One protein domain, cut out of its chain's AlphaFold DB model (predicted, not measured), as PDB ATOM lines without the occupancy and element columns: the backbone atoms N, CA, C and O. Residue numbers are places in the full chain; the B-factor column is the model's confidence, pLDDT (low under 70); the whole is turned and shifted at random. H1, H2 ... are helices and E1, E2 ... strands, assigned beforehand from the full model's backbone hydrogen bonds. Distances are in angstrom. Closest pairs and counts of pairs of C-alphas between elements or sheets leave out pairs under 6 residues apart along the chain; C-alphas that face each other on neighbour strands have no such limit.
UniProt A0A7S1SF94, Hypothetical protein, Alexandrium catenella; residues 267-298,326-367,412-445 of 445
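What this domain is: This is residues 267 to 298, 326 to 367 and 412 to 445 of the 445 residues of the protein "Hypothetical protein" of Alexandrium catenella (UniProt A0A7S1SF94). A six-stranded sheet, E2 to E7, curls like part of a barrel round one helix, H1. A two-stranded antiparallel ribbon, E1 and E8, extends the wrap, with E1 packing on E2; E8 and E7 stay apart, leaving it unclosed. The printed part has 108 residues with eight named strands followed by H1; the large sheet's order is E2 E3 E4 E5 E6 E7, antiparallel throughout, and the class is mixed. The whole is compact, with a radius of gyration of the C-alphas of 13.7 A, and only just elongated, spanning 41 by 27 by 26 A.

How they stand to each other: Look first at the strongly twisted sheet of E2, residues 280 to 283, E3, 289 to 296, E4, 327 to 332, E5, 337 to 343, E6, 353 to 358, and E7, 363 to 367. E4 E5 E6 E7 form a meander, each strand the antiparallel neighbour of the one before. In the hairpin of E4 and E5, N 328 and O 341 are within hydrogen-bond range at 2.7 A. H1, residues 430 to 444, is on one face, giving two layers, sheet and helix; the closest C-alphas of E6 and H1, Cys 354 and Ser 439, are 6.2 A apart. Every O i to N i+4 pair in H1 is within hydrogen-bond range. E1, residues 267 to 271, touches edge strand E2, the closest C-alphas, Val 270 and Val 282, being 5.0 A apart. E8, residues 419 to 424, is antiparallel to E1, with N 422 and O 268 within hydrogen-bond range at 2.8 A.

Where its parts are: Find C-alpha 267 at (225.721, 196.083, 207.941), where E1 begins. E3 runs 19.6 A from C-alpha 289, and E5 18.3 A from C-alpha 337. H1 runs 21.3 A to C-alpha 444 at (202.893, 190.947, 214.093).

The domain as a whole: The farthest C-alphas, Asn 286 and Gly 346, are 41.6 A apart. Residues 299 to 325 and 368 to 411 are not printed; the C-alpha gaps are 6.0 A and 25.9 A. Of the links printed whole, none is long. No printed residue is under 70 in pLDDT.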
ATOM      1  N   ILE A 267     226.443 195.255 206.976       98.44
ATOM      2  CA  ILE A 267     225.721 196.083 207.941       98.44
ATOM      3  C   ILE A 267     224.813 197.046 207.183       98.44
ATOM      4  O   ILE A 267     225.293 197.885 206.423       98.44
ATOM      5  N   LEU A 268     223.509 196.928 207.418       98.50
ATOM      6  CA  LEU A 268     222.480 197.780 206.828       98.50
ATOM      7  C   LEU A 268     221.777 198.614 207.900       98.50
ATOM      8  O   LEU A 268     221.607 198.176 209.039       98.50
ATOM      9  N   ARG A 269     221.329 199.804 207.514       98.44
ATOM     10  CA  ARG A 269     220.450 200.683 208.283       98.44
ATOM     11  C   ARG A 269     219.046 200.571 207.707       98.44
ATOM     12  O   ARG A 269     218.813 200.906 206.547       98.44
ATOM     13  N   VAL A 270     218.112 200.093 208.520       98.19
ATOM     14  CA  VAL A 270     216.719 199.893 208.119       98.19
ATOM     15  C   VAL A 270     215.827 200.840 208.924       98.19
ATOM     16  O   VAL A 270     215.823 200.765 210.156       98.19
ATOM     17  N   PRO A 271     215.076 201.740 208.268       97.62
ATOM     18  CA  PRO A 271     214.095 202.579 208.944       97.62
ATOM     19  C   PRO A 271     213.030 201.745 209.663       97.62
ATOM     20  O   PRO A 271     212.480 200.797 209.107       97.62
ATOM     21  N   VAL A 272     212.708 202.131 210.896       96.25
ATOM     22  CA  VAL A 272     211.541 201.645 211.634       96.25
ATOM     23  C   VAL A 272     210.345 202.449 211.148       96.25
ATOM     24  O   VAL A 272     209.971 203.473 211.724       96.25
ATOM     25  N   GLN A 273     209.767 202.014 210.034       94.19
ATOM     26  CA  GLN A 273     208.608 202.664 209.452       94.19
ATOM     27  C   GLN A 273     207.537 201.625 209.115       94.19
ATOM     28  O   GLN A 273     207.823 200.684 208.376       94.19
ATOM     29  N   PRO A 274     206.282 201.809 209.572       91.62
ATOM     30  CA  PRO A 274     205.202 200.928 209.165       91.62
ATOM     31  C   PRO A 274     205.071 200.911 207.643       91.62
ATOM     32  O   PRO A 274     204.928 201.963 207.019       91.62
ATOM     33  N   LEU A 275     204.979 199.720 207.052       90.56
ATOM     34  CA  LEU A 275     204.771 199.530 205.606       90.56
ATOM     35  C   LEU A 275     203.492 200.195 205.067       90.56
ATOM     36  O   LEU A 275     203.303 200.311 203.861       90.56
ATOM     37  N   SER A 276     202.576 200.618 205.941       89.94
ATOM     38  CA  SER A 276     201.398 201.409 205.570       89.94
ATOM     39  C   SER A 276     201.720 202.870 205.235       89.94
ATOM     40  O   SER A 276     200.912 203.516 204.569       89.94
ATOM     41  N   GLN A 277     202.877 203.386 205.664       94.00
ATOM     42  CA  GLN A 277     203.302 204.765 205.411       94.00
ATOM     43  C   GLN A 277     203.942 204.962 204.032       94.00
ATOM     44  O   GLN A 277     204.076 206.100 203.589       94.00
ATOM     45  N   GLY A 278     204.280 203.881 203.328       94.38
ATOM     46  CA  GLY A 278     204.796 203.938 201.966       94.38
ATOM     47  C   GLY A 278     206.100 203.176 201.800       94.38
ATOM     48  O   GLY A 278     206.381 202.229 202.532       94.38
ATOM     49  N   GLN A 279     206.848 203.563 200.771       96.56
ATOM     50  CA  GLN A 279     208.167 203.011 200.486       96.56
ATOM     51  C   GLN A 279     209.238 203.666 201.361       96.56
ATOM     52  O   GLN A 279     209.111 204.840 201.707       96.56
ATOM     53  N   PHE A 280     210.311 202.934 201.638       97.88
ATOM     54  CA  PHE A 280     211.489 203.455 202.321       97.88
ATOM     55  C   PHE A 280     212.773 202.839 201.765       97.88
ATOM     56  O   PHE A 280     212.764 201.764 201.156       97.88
ATOM     57  N   ASP A 281     213.879 203.535 202.001       98.00
ATOM     58  CA  ASP A 281     215.204 203.136 201.549       98.00
ATOM     59  C   ASP A 281     215.972 202.456 202.690       98.00
ATOM     60  O   ASP A 281     215.919 202.879 203.845       98.00
ATOM     61  N   VAL A 282     216.686 201.387 202.352       98.25
ATOM     62  CA  VAL A 282     217.626 200.693 203.234       98.25
ATOM     63  C   VAL A 282     219.028 201.088 202.804       98.25
ATOM     64  O   VAL A 282     219.412 200.878 201.647       98.25
ATOM     65  N   THR A 283     219.785 201.663 203.732       98.44
ATOM     66  CA  THR A 283     221.099 202.240 203.445       98.44
ATOM     67  C   THR A 283     222.235 201.429 204.057       98.44
ATOM     68  O   THR A 283     222.029 200.604 204.949       98.44
ATOM     69  N   ASP A 284     223.449 201.634 203.557       98.12
ATOM     70  CA  ASP A 284     224.671 201.167 204.211       98.12
ATOM     71  C   ASP A 284     225.073 202.100 205.378       98.12
ATOM     72  O   ASP A 284     224.338 203.007 205.779       98.12
ATOM     73  N   LEU A 285     226.257 201.880 205.957       96.62
ATOM     74  CA  LEU A 285     226.805 202.734 207.021       96.62
ATOM     75  C   LEU A 285     227.181 204.154 206.563       96.62
ATOM     76  O   LEU A 285     227.355 205.024 207.413       96.62
ATOM     77  N   ASN A 286     227.307 204.376 205.256       97.31
ATOM     78  CA  ASN A 286     227.648 205.660 204.648       97.31
ATOM     79  C   ASN A 286     226.404 206.382 204.101       97.31
ATOM     80  O   ASN A 286     226.539 207.351 203.360       97.31
ATOM     81  N   ASP A 287     225.207 205.894 204.437       97.12
ATOM     82  CA  ASP A 287     223.924 206.406 203.964       97.12
ATOM     83  C   ASP A 287     223.704 206.297 202.444       97.12
ATOM     84  O   ASP A 287     222.813 206.940 201.886       97.12
ATOM     85  N   ASN A 288     224.439 205.411 201.764       97.69
ATOM     86  CA  ASN A 288     224.148 205.061 200.378       97.69
ATOM     87  C   ASN A 288     222.970 204.092 200.325       97.69
ATOM     88  O   ASN A 288     222.944 203.088 201.037       97.69
ATOM     89  N   VAL A 289     222.010 204.354 199.439       97.94
ATOM     90  CA  VAL A 289     220.856 203.471 199.235       97.94
ATOM     91  C   VAL A 289     221.306 202.163 198.588       97.94
ATOM     92  O   VAL A 289     221.739 202.147 197.436       97.94
ATOM     93  N   VAL A 290     221.150 201.058 199.316       97.62
ATOM     94  CA  VAL A 290     221.456 199.707 198.825       97.62
ATOM     95  C   VAL A 290     220.192 199.067 198.258       97.62
ATOM     96  O   VAL A 290     220.191 198.552 197.136       97.62
ATOM     97  N   LEU A 291     219.093 199.141 199.012       98.44
ATOM     98  CA  LEU A 291     217.808 198.540 198.660       98.44
ATOM     99  C   LEU A 291     216.674 199.540 198.866       98.44
ATOM    100  O   LEU A 291     216.766 200.441 199.695       98.44
ATOM    101  N   ARG A 292     215.570 199.329 198.153       98.25
ATOM    102  CA  ARG A 292     214.302 200.010 198.408       98.25
ATOM    103  C   ARG A 292     213.225 198.994 198.720       98.25
ATOM    104  O   ARG A 292     213.125 197.960 198.057       98.25
ATOM    105  N   VAL A 293     212.416 199.295 199.723       97.94
ATOM    106  CA  VAL A 293     211.308 198.455 200.167       97.94
ATOM    107  C   VAL A 293     210.021 199.212 199.898       97.94
ATOM    108  O   VAL A 293     209.847 200.329 200.374       97.94
ATOM    109  N   ALA A 294     209.112 198.614 199.130       97.00
ATOM    110  CA  ALA A 294     207.855 199.251 198.765       97.00
ATOM    111  C   ALA A 294     206.652 198.322 198.998       97.00
ATOM    112  O   ALA A 294     206.659 197.170 198.549       97.00
ATOM    113  N   PRO A 295     205.577 198.809 199.644       95.62
ATOM    114  CA  PRO A 295     204.311 198.100 199.706       95.62
ATOM    115  C   PRO A 295     203.629 198.148 198.333       95.62
ATOM    116  O   PRO A 295     203.253 199.200 197.821       95.62
ATOM    117  N   ARG A 296     203.408 196.984 197.738       93.88
ATOM    118  CA  ARG A 296     202.619 196.797 196.528       93.88
ATOM    119  C   ARG A 296     201.264 196.221 196.910       93.88
ATOM    120  O   ARG A 296     201.141 195.076 197.344       93.88
ATOM    121  N   ARG A 297     200.214 197.019 196.724       88.19
ATOM    122  CA  ARG A 297     198.844 196.496 196.776       88.19
ATOM    123  C   ARG A 297     198.690 195.500 195.634       88.19
ATOM    124  O   ARG A 297     199.170 195.773 194.531       88.19
ATOM    125  N   GLY A 298     198.059 194.359 195.904       75.00
ATOM    126  CA  GLY A 298     197.699 193.366 194.895       75.00
ATOM    127  C   GLY A 298     196.697 193.944 193.898       75.00
ATOM    128  O   GLY A 298     195.524 193.601 193.919       75.00
ATOM    129  N   GLN A 326     198.516 192.484 200.754       90.50
ATOM    130  CA  GLN A 326     199.580 193.462 200.626       90.50
ATOM    131  C   GLN A 326     200.884 192.690 200.442       90.50
ATOM    132  O   GLN A 326     201.238 191.827 201.243       90.50
ATOM    133  N   ARG A 327     201.579 192.974 199.345       94.12
ATOM    134  CA  ARG A 327     202.869 192.373 199.034       94.12
ATOM    135  C   ARG A 327     203.940 193.423 199.242       94.12
ATOM    136  O   ARG A 327     203.784 194.558 198.824       94.12
ATOM    137  N   ILE A 328     205.036 193.053 199.863       96.56
ATOM    138  CA  ILE A 328     206.225 193.879 199.998       96.56
ATOM    139  C   ILE A 328     207.142 193.515 198.835       96.56
ATOM    140  O   ILE A 328     207.322 192.338 198.524       96.56
ATOM    141  N   VAL A 329     207.684 194.518 198.158       97.38
ATOM    142  CA  VAL A 329     208.638 194.339 197.062       97.38
ATOM    143  C   VAL A 329     209.955 194.961 197.487       97.38
ATOM    144  O   VAL A 329     209.981 196.113 197.916       97.38
ATOM    145  N   VAL A 330     211.032 194.193 197.359       98.00
ATOM    146  CA  VAL A 330     212.397 194.653 197.601       98.00
ATOM    147  C   VAL A 330     213.080 194.826 196.254       98.00
ATOM    148  O   VAL A 330     213.157 193.882 195.459       98.00
ATOM    149  N   THR A 331     213.562 196.035 195.989       98.19
ATOM    150  CA  THR A 331     214.288 196.383 194.768       98.19
ATOM    151  C   THR A 331     215.698 196.864 195.082       98.19
ATOM    152  O   THR A 331     215.976 197.326 196.187       98.19
ATOM    153  N   THR A 332     216.588 196.821 194.095       98.00
ATOM    154  CA  THR A 332     217.871 197.537 194.158       98.00
ATOM    155  C   THR A 332     217.649 199.054 194.204       98.00
ATOM    156  O   THR A 332     216.559 199.541 193.878       98.00
ATOM    157  N   GLY A 333     218.700 199.822 194.517       93.44
ATOM    158  CA  GLY A 333     218.704 201.286 194.357       93.44
ATOM    159  C   GLY A 333     218.384 201.769 192.928       93.44
ATOM    160  O   GLY A 333     217.913 202.891 192.750       93.44
ATOM    161  N   TYR A 334     218.553 200.901 191.923       95.56
ATOM    162  CA  TYR A 334     218.223 201.157 190.514       95.56
ATOM    163  C   TYR A 334     216.796 200.735 190.122       95.56
ATOM    164  O   TYR A 334     216.397 200.918 188.976       95.56
ATOM    165  N   GLY A 335     216.020 200.162 191.049       95.50
ATOM    166  CA  GLY A 335     214.630 199.756 190.816       95.50
ATOM    167  C   GLY A 335     214.436 198.332 190.281       95.50
ATOM    168  O   GLY A 335     213.300 197.940 190.016       95.50
ATOM    169  N   ASN A 336     215.496 197.526 190.167       96.75
ATOM    170  CA  ASN A 336     215.362 196.120 189.772       96.75
ATOM    171  C   ASN A 336     214.750 195.315 190.918       96.75
ATOM    172  O   ASN A 336     215.264 195.353 192.034       96.75
ATOM    173  N   VAL A 337     213.671 194.577 190.655       97.06
ATOM    174  CA  VAL A 337     213.046 193.705 191.659       97.06
ATOM    175  C   VAL A 337     213.980 192.545 191.977       97.06
ATOM    176  O   VAL A 337     214.369 191.812 191.076       97.06
ATOM    177  N   LEU A 338     214.291 192.362 193.259       97.56
ATOM    178  CA  LEU A 338     215.093 191.239 193.752       97.56
ATOM    179  C   LEU A 338     214.212 190.175 194.398       97.56
ATOM    180  O   LEU A 338     214.335 188.983 194.123       97.56
ATOM    181  N   ALA A 339     213.285 190.625 195.239       97.94
ATOM    182  CA  ALA A 339     212.469 189.755 196.061       97.94
ATOM    183  C   ALA A 339     211.094 190.360 196.313       97.94
ATOM    184  O   ALA A 339     210.867 191.567 196.203       97.94
ATOM    185  N   GLN A 340     210.160 189.488 196.664       97.50
ATOM    186  CA  GLN A 340     208.823 189.866 197.081       97.50
ATOM    187  C   GLN A 340     208.435 189.024 198.295       97.50
ATOM    188  O   GLN A 340     208.735 187.835 198.335       97.50
ATOM    189  N   CYS A 341     207.732 189.588 199.267       97.12
ATOM    190  CA  CYS A 341     207.145 188.809 200.354       97.12
ATOM    191  C   CYS A 341     205.710 189.244 200.642       97.12
ATOM    192  O   CYS A 341     205.317 190.369 200.352       97.12
ATOM    193  N   GLY A 342     204.881 188.334 201.137       95.06
ATOM    194  CA  GLY A 342     203.490 188.639 201.464       95.06
ATOM    195  C   GLY A 342     202.757 187.443 202.053       95.06
ATOM    196  O   GLY A 342     203.218 186.306 201.947       95.06
ATOM    197  N   LEU A 343     201.606 187.707 202.669       93.94
ATOM    198  CA  LEU A 343     200.785 186.670 203.294       93.94
ATOM    199  C   LEU A 343     200.409 185.574 202.290       93.94
ATOM    200  O   LEU A 343     200.050 185.851 201.141       93.94
ATOM    201  N   ALA A 344     200.491 184.321 202.731       92.38
ATOM    202  CA  ALA A 344     200.077 183.182 201.936       92.38
ATOM    203  C   ALA A 344     198.552 183.222 201.736       92.38
ATOM    204  O   ALA A 344     197.806 183.388 202.712       92.38
ATOM    205  N   PRO A 345     198.060 183.038 200.498       87.94
ATOM    206  CA  PRO A 345     196.629 183.056 200.227       87.94
ATOM    207  C   PRO A 345     195.915 181.985 201.058       87.94
ATOM    208  O   PRO A 345     196.407 180.869 201.220       87.94
ATOM    209  N   GLY A 346     194.755 182.339 201.610       84.38
ATOM    210  CA  GLY A 346     193.927 181.423 202.398       84.38
ATOM    211  C   GLY A 346     194.395 181.171 203.834       84.38
ATOM    212  O   GLY A 346     193.653 180.550 204.592       84.38
ATOM    213  N   THR A 347     195.557 181.684 204.262       80.31
ATOM    214  CA  THR A 347     195.927 181.647 205.684       80.31
ATOM    215  C   THR A 347     195.426 182.906 206.384       80.31
ATOM    216  O   THR A 347     195.922 184.010 206.181       80.31
ATOM    217  N   ARG A 348     194.396 182.749 207.218       76.81
ATOM    218  CA  ARG A 348     193.923 183.787 208.141       76.81
ATOM    219  C   ARG A 348     194.060 183.285 209.575       76.81
ATOM    220  O   ARG A 348     193.804 182.120 209.863       76.81
ATOM    221  N   GLY A 349     194.422 184.182 210.488       80.44
ATOM    222  CA  GLY A 349     194.467 183.902 211.923       80.44
ATOM    223  C   GLY A 349     195.853 183.526 212.449       80.44
ATOM    224  O   GLY A 349     196.872 183.998 211.958       80.44
ATOM    225  N   ARG A 350     195.894 182.712 213.513       78.25
ATOM    226  CA  ARG A 350     197.133 182.413 214.265       78.25
ATOM    227  C   ARG A 350     198.183 181.633 213.473       78.25
ATOM    228  O   ARG A 350     199.342 181.639 213.866       78.25
ATOM    229  N   THR A 351     197.777 180.987 212.388       86.62
ATOM    230  CA  THR A 351     198.636 180.210 211.487       86.62
ATOM    231  C   THR A 351     198.904 180.966 210.188       86.62
ATOM    232  O   THR A 351     199.057 180.349 209.140       86.62
ATOM    233  N   ALA A 352     198.873 182.302 210.227       91.56
ATOM    234  CA  ALA A 352     199.265 183.111 209.085       91.56
ATOM    235  C   ALA A 352     200.716 182.785 208.707       91.56
ATOM    236  O   ALA A 352     201.623 182.858 209.542       91.56
ATOM    237  N   GLU A 353     200.910 182.405 207.450       95.25
ATOM    238  CA  GLU A 353     202.226 182.183 206.863       95.25
ATOM    239  C   GLU A 353     202.523 183.336 205.909       95.25
ATOM    240  O   GLU A 353     201.628 183.834 205.226       95.25
ATOM    241  N   CYS A 354     203.780 183.756 205.832       96.38
ATOM    242  CA  CYS A 354     204.236 184.666 204.790       96.38
ATOM    243  C   CYS A 354     205.127 183.895 203.810       96.38
ATOM    244  O   CYS A 354     205.966 183.082 204.205       96.38
ATOM    245  N   LEU A 355     204.919 184.124 202.517       97.00
ATOM    246  CA  LEU A 355     205.714 183.542 201.444       97.00
ATOM    247  C   LEU A 355     206.788 184.537 201.026       97.00
ATOM    248  O   LEU A 355     206.497 185.712 200.812       97.00
ATOM    249  N   LEU A 356     208.011 184.048 200.860       98.06
ATOM    250  CA  LEU A 356     209.116 184.781 200.259       98.06
ATOM    251  C   LEU A 356     209.301 184.261 198.836       98.06
ATOM    252  O   LEU A 356     209.525 183.068 198.609       98.06
ATOM    253  N   LEU A 357     209.183 185.171 197.880       97.25
ATOM    254  CA  LEU A 357     209.207 184.914 196.451       97.25
ATOM    255  C   LEU A 357     210.420 185.598 195.818       97.25
ATOM    256  O   LEU A 357     210.759 186.728 196.178       97.25
ATOM    257  N   ARG A 358     211.041 184.937 194.843       97.44
ATOM    258  CA  ARG A 358     212.088 185.539 194.005       97.44
ATOM    259  C   ARG A 358     211.519 186.665 193.136       97.44
ATOM    260  O   ARG A 358     210.301 186.829 193.015       97.44
ATOM    261  N   ALA A 359     212.395 187.403 192.457       95.62
ATOM    262  CA  ALA A 359     212.017 188.375 191.430       95.62
ATOM    263  C   ALA A 359     211.049 187.798 190.377       95.62
ATOM    264  O   ALA A 359     210.078 188.464 190.010       95.62
ATOM    265  N   SER A 360     211.258 186.538 189.972       94.56
ATOM    266  CA  SER A 360     210.395 185.789 189.042       94.56
ATOM    267  C   SER A 360     208.972 185.557 189.567       94.56
ATOM    268  O   SER A 360     208.048 185.321 188.790       94.56
ATOM    269  N   GLY A 361     208.773 185.656 190.883       94.00
ATOM    270  CA  GLY A 361     207.534 185.308 191.570       94.00
ATOM    271  C   GLY A 361     207.491 183.872 192.090       94.00
ATOM    272  O   GLY A 361     206.498 183.508 192.722       94.00
ATOM    273  N   ASP A 362     208.546 183.081 191.876       94.88
ATOM    274  CA  ASP A 362     208.635 181.711 192.381       94.88
ATOM    275  C   ASP A 362     208.802 181.693 193.899       94.88
ATOM    276  O   ASP A 362     209.579 182.466 194.463       94.88
ATOM    277  N   CYS A 363     208.083 180.789 194.566       96.25
ATOM    278  CA  CYS A 363     208.169 180.634 196.013       96.25
ATOM    279  C   CYS A 363     209.501 179.994 196.406       96.25
ATOM    280  O   CYS A 363     209.753 178.836 196.089       96.25
ATOM    281  N   PHE A 364     210.317 180.729 197.156       97.62
ATOM    282  CA  PHE A 364     211.623 180.262 197.609       97.62
ATOM    283  C   PHE A 364     211.610 179.792 199.062       97.62
ATOM    284  O   PHE A 364     212.250 178.792 199.393       97.62
ATOM    285  N   ALA A 365     210.892 180.506 199.929       98.12
ATOM    286  CA  ALA A 365     210.798 180.188 201.347       98.12
ATOM    287  C   ALA A 365     209.428 180.552 201.923       98.12
ATOM    288  O   ALA A 365     208.663 181.323 201.341       98.12
ATOM    289  N   LYS A 366     209.130 179.988 203.089       97.81
ATOM    290  CA  LYS A 366     207.940 180.291 203.882       97.81
ATOM    291  C   LYS A 366     208.360 180.627 205.294       97.81
ATOM    292  O   LYS A 366     209.240 179.960 205.831       97.81
ATOM    293  N   ILE A 367     207.728 181.618 205.898       98.06
ATOM    294  CA  ILE A 367     207.933 181.957 207.300       98.06
ATOM    295  C   ILE A 367     206.618 181.836 208.057       98.06
ATOM    296  O   ILE A 367     205.574 182.308 207.608       98.06
ATOM    297  N   ALA A 412     218.999 201.719 216.771       95.75
ATOM    298  CA  ALA A 412     219.879 202.869 216.925       95.75
ATOM    299  C   ALA A 412     219.191 203.965 217.754       95.75
ATOM    300  O   ALA A 412     218.312 204.688 217.275       95.75
ATOM    301  N   VAL A 413     219.617 204.105 219.009       93.75
ATOM    302  CA  VAL A 413     219.109 205.133 219.928       93.75
ATOM    303  C   VAL A 413     219.490 206.533 219.429       93.75
ATOM    304  O   VAL A 413     220.645 206.782 219.095       93.75
ATOM    305  N   GLY A 414     218.522 207.455 219.411       91.69
ATOM    306  CA  GLY A 414     218.748 208.870 219.084       91.69
ATOM    307  C   GLY A 414     218.708 209.220 217.592       91.69
ATOM    308  O   GLY A 414     219.103 210.324 217.228       91.69
ATOM    309  N   SER A 415     218.238 208.308 216.735       86.62
ATOM    310  CA  SER A 415     217.936 208.605 215.330       86.62
ATOM    311  C   SER A 415     216.443 208.898 215.149       86.62
ATOM    312  O   SER A 415     215.610 208.159 215.662       86.62
ATOM    313  N   GLU A 416     216.117 209.982 214.442       90.69
ATOM    314  CA  GLU A 416     214.757 210.329 214.013       90.69
ATOM    315  C   GLU A 416     214.771 210.500 212.479       90.69
ATOM    316  O   GLU A 416     215.469 211.393 211.987       90.69
ATOM    317  N   PRO A 417     214.067 209.650 211.703       92.38
ATOM    318  CA  PRO A 417     213.227 208.542 212.163       92.38
ATOM    319  C   PRO A 417     214.048 207.442 212.849       92.38
ATOM    320  O   PRO A 417     215.243 207.296 212.592       92.38
ATOM    321  N   ALA A 418     213.393 206.661 213.712       96.19
ATOM    322  CA  ALA A 418     214.020 205.511 214.351       96.19
ATOM    323  C   ALA A 418     214.549 204.537 213.287       96.19
ATOM    324  O   ALA A 418     213.854 204.201 212.331       96.19
ATOM    325  N   ILE A 419     215.790 204.085 213.446       97.50
ATOM    326  CA  ILE A 419     216.468 203.158 212.534       97.50
ATOM    327  C   ILE A 419     217.001 201.993 213.359       97.50
ATOM    328  O   ILE A 419     217.509 202.201 214.459       97.50
ATOM    329  N   TYR A 420     216.950 200.773 212.832       98.12
ATOM    330  CA  TYR A 420     217.715 199.656 213.383       98.12
ATOM    331  C   TYR A 420     218.853 199.254 212.446       98.12
ATOM    332  O   TYR A 420     218.777 199.397 211.224       98.12
ATOM    333  N   LYS A 421     219.943 198.771 213.035       98.25
ATOM    334  CA  LYS A 421     221.083 198.188 212.333       98.25
ATOM    335  C   LYS A 421     220.837 196.699 212.168       98.25
ATOM    336  O   LYS A 421     220.535 196.030 213.149       98.25
ATOM    337  N   LEU A 422     220.989 196.187 210.955       98.62
ATOM    338  CA  LEU A 422     220.983 194.763 210.639       98.62
ATOM    339  C   LEU A 422     222.415 194.343 210.307       98.62
ATOM    340  O   LEU A 422     222.985 194.859 209.350       98.62
ATOM    341  N   ARG A 423     222.986 193.416 211.079       98.56
ATOM    342  CA  ARG A 423     224.307 192.822 210.831       98.56
ATOM    343  C   ARG A 423     224.130 191.394 210.341       98.56
ATOM    344  O   ARG A 423     223.463 190.610 211.009       98.56
ATOM    345  N   VAL A 424     224.724 191.056 209.203       98.69
ATOM    346  CA  VAL A 424     224.604 189.744 208.555       98.69
ATOM    347  C   VAL A 424     225.990 189.117 208.402       98.69
ATOM    348  O   VAL A 424     226.929 189.772 207.947       98.69
ATOM    349  N   ALA A 425     226.106 187.853 208.807       98.56
ATOM    350  CA  ALA A 425     227.340 187.077 208.809       98.56
ATOM    351  C   ALA A 425     227.837 186.737 207.384       98.56
ATOM    352  O   ALA A 425     227.039 186.745 206.441       98.56
ATOM    353  N   PRO A 426     229.130 186.377 207.228       98.44
ATOM    354  CA  PRO A 426     229.678 185.905 205.959       98.44
ATOM    355  C   PRO A 426     228.883 184.744 205.353       98.44
ATOM    356  O   PRO A 426     228.351 183.900 206.082       98.44
ATOM    357  N   LEU A 427     228.875 184.669 204.020       97.12
ATOM    358  CA  LEU A 427     228.210 183.645 203.201       97.12
ATOM    359  C   LEU A 427     226.685 183.569 203.350       97.12
ATOM    360  O   LEU A 427     226.058 182.637 202.844       97.12
ATOM    361  N   MET A 428     226.075 184.537 204.030       98.00
ATOM    362  CA  MET A 428     224.634 184.578 204.223       98.00
ATOM    363  C   MET A 428     223.954 185.469 203.179       98.00
ATOM    364  O   MET A 428     224.506 186.466 202.720       98.00
ATOM    365  N   ASP A 429     222.724 185.109 202.825       98.00
ATOM    366  CA  ASP A 429     221.852 185.884 201.946       98.00
ATOM    367  C   ASP A 429     221.158 187.014 202.714       98.00
ATOM    368  O   ASP A 429     220.243 186.784 203.516       98.00
ATOM    369  N   VAL A 430     221.598 188.250 202.466       98.50
ATOM    370  CA  VAL A 430     221.060 189.453 203.117       98.50
ATOM    371  C   VAL A 430     219.593 189.667 202.744       98.50
ATOM    372  O   VAL A 430     218.786 190.043 203.598       98.50
ATOM    373  N   GLY A 431     219.223 189.384 201.491       98.12
ATOM    374  CA  GLY A 431     217.851 189.506 201.007       98.12
ATOM    375  C   GLY A 431     216.899 188.563 201.740       98.12
ATOM    376  O   GLY A 431     215.795 188.969 202.107       98.12
ATOM    377  N   LEU A 432     217.341 187.332 202.012       98.38
ATOM    378  CA  LEU A 432     216.563 186.328 202.737       98.38
ATOM    379  C   LEU A 432     216.304 186.752 204.186       98.38
ATOM    380  O   LEU A 432     215.168 186.678 204.660       98.38
ATOM    381  N   VAL A 433     217.346 187.226 204.876       98.56
ATOM    382  CA  VAL A 433     217.245 187.699 206.265       98.56
ATOM    383  C   VAL A 433     216.333 188.924 206.352       98.56
ATOM    384  O   VAL A 433     215.400 188.935 207.159       98.56
ATOM    385  N   LEU A 434     216.547 189.923 205.490       98.56
ATOM    386  CA  LEU A 434     215.751 191.150 205.467       98.56
ATOM    387  C   LEU A 434     214.279 190.865 205.138       98.56
ATOM    388  O   LEU A 434     213.392 191.327 205.852       98.56
ATOM    389  N   CYS A 435     213.996 190.061 204.107       98.44
ATOM    390  CA  CYS A 435     212.619 189.696 203.764       98.44
ATOM    391  C   CYS A 435     211.936 188.894 204.877       98.44
ATOM    392  O   CYS A 435     210.730 189.048 205.079       98.44
ATOM    393  N   GLY A 436     212.686 188.068 205.616       98.31
ATOM    394  CA  GLY A 436     212.200 187.391 206.818       98.31
ATOM    395  C   GLY A 436     211.764 188.384 207.896       98.31
ATOM    396  O   GLY A 436     210.634 188.301 208.370       98.31
ATOM    397  N   LEU A 437     212.605 189.370 208.221       98.12
ATOM    398  CA  LEU A 437     212.287 190.418 209.202       98.12
ATOM    399  C   LEU A 437     211.062 191.249 208.791       98.12
ATOM    400  O   LEU A 437     210.134 191.392 209.585       98.12
ATOM    401  N   LEU A 438     211.015 191.711 207.538       97.44
ATOM    402  CA  LEU A 438     209.878 192.465 206.991       97.44
ATOM    403  C   LEU A 438     208.575 191.649 207.030       97.44
ATOM    404  O   LEU A 438     207.501 192.176 207.313       97.44
ATOM    405  N   SER A 439     208.669 190.340 206.778       97.06
ATOM    406  CA  SER A 439     207.524 189.430 206.869       97.06
ATOM    407  C   SER A 439     207.025 189.268 208.301       97.06
ATOM    408  O   SER A 439     205.819 189.211 208.518       97.06
ATOM    409  N   ILE A 440     207.929 189.192 209.284       96.38
ATOM    410  CA  ILE A 440     207.555 189.110 210.702       96.38
ATOM    411  C   ILE A 440     206.869 190.397 211.141       96.38
ATOM    412  O   ILE A 440     205.837 190.330 211.804       96.38
ATOM    413  N   GLU A 441     207.399 191.555 210.747       94.44
ATOM    414  CA  GLU A 441     206.765 192.841 211.033       94.44
ATOM    415  C   GLU A 441     205.327 192.863 210.500       94.44
ATOM    416  O   GLU A 441     204.403 193.172 211.247       94.44
ATOM    417  N   HIS A 442     205.121 192.401 209.266       91.56
ATOM    418  CA  HIS A 442     203.791 192.298 208.666       91.56
ATOM    419  C   HIS A 442     202.868 191.256 209.332       91.56
ATOM    420  O   HIS A 442     201.650 191.394 209.291       91.56
ATOM    421  N   LEU A 443     203.420 190.198 209.936       92.06
ATOM    422  CA  LEU A 443     202.645 189.182 210.663       92.06
ATOM    423  C   LEU A 443     202.272 189.623 212.089       92.06
ATOM    424  O   LEU A 443     201.298 189.120 212.655       92.06
ATOM    425  N   VAL A 444     203.067 190.502 212.700       91.06
ATOM    426  CA  VAL A 444     202.893 190.947 214.093       91.06
ATOM    427  C   VAL A 444     202.037 192.213 214.191       91.06
ATOM    428  O   VAL A 444     201.258 192.342 215.148       91.06
ATOM    429  N   TYR A 445     202.176 193.135 213.235       85.88
ATOM    430  CA  TYR A 445     201.570 194.469 213.258       85.88
ATOM    431  C   TYR A 445     200.484 194.631 212.205       85.88
ATOM    432  O   TYR A 445     199.391 195.105 212.613       85.88
TER     433      TYR A 445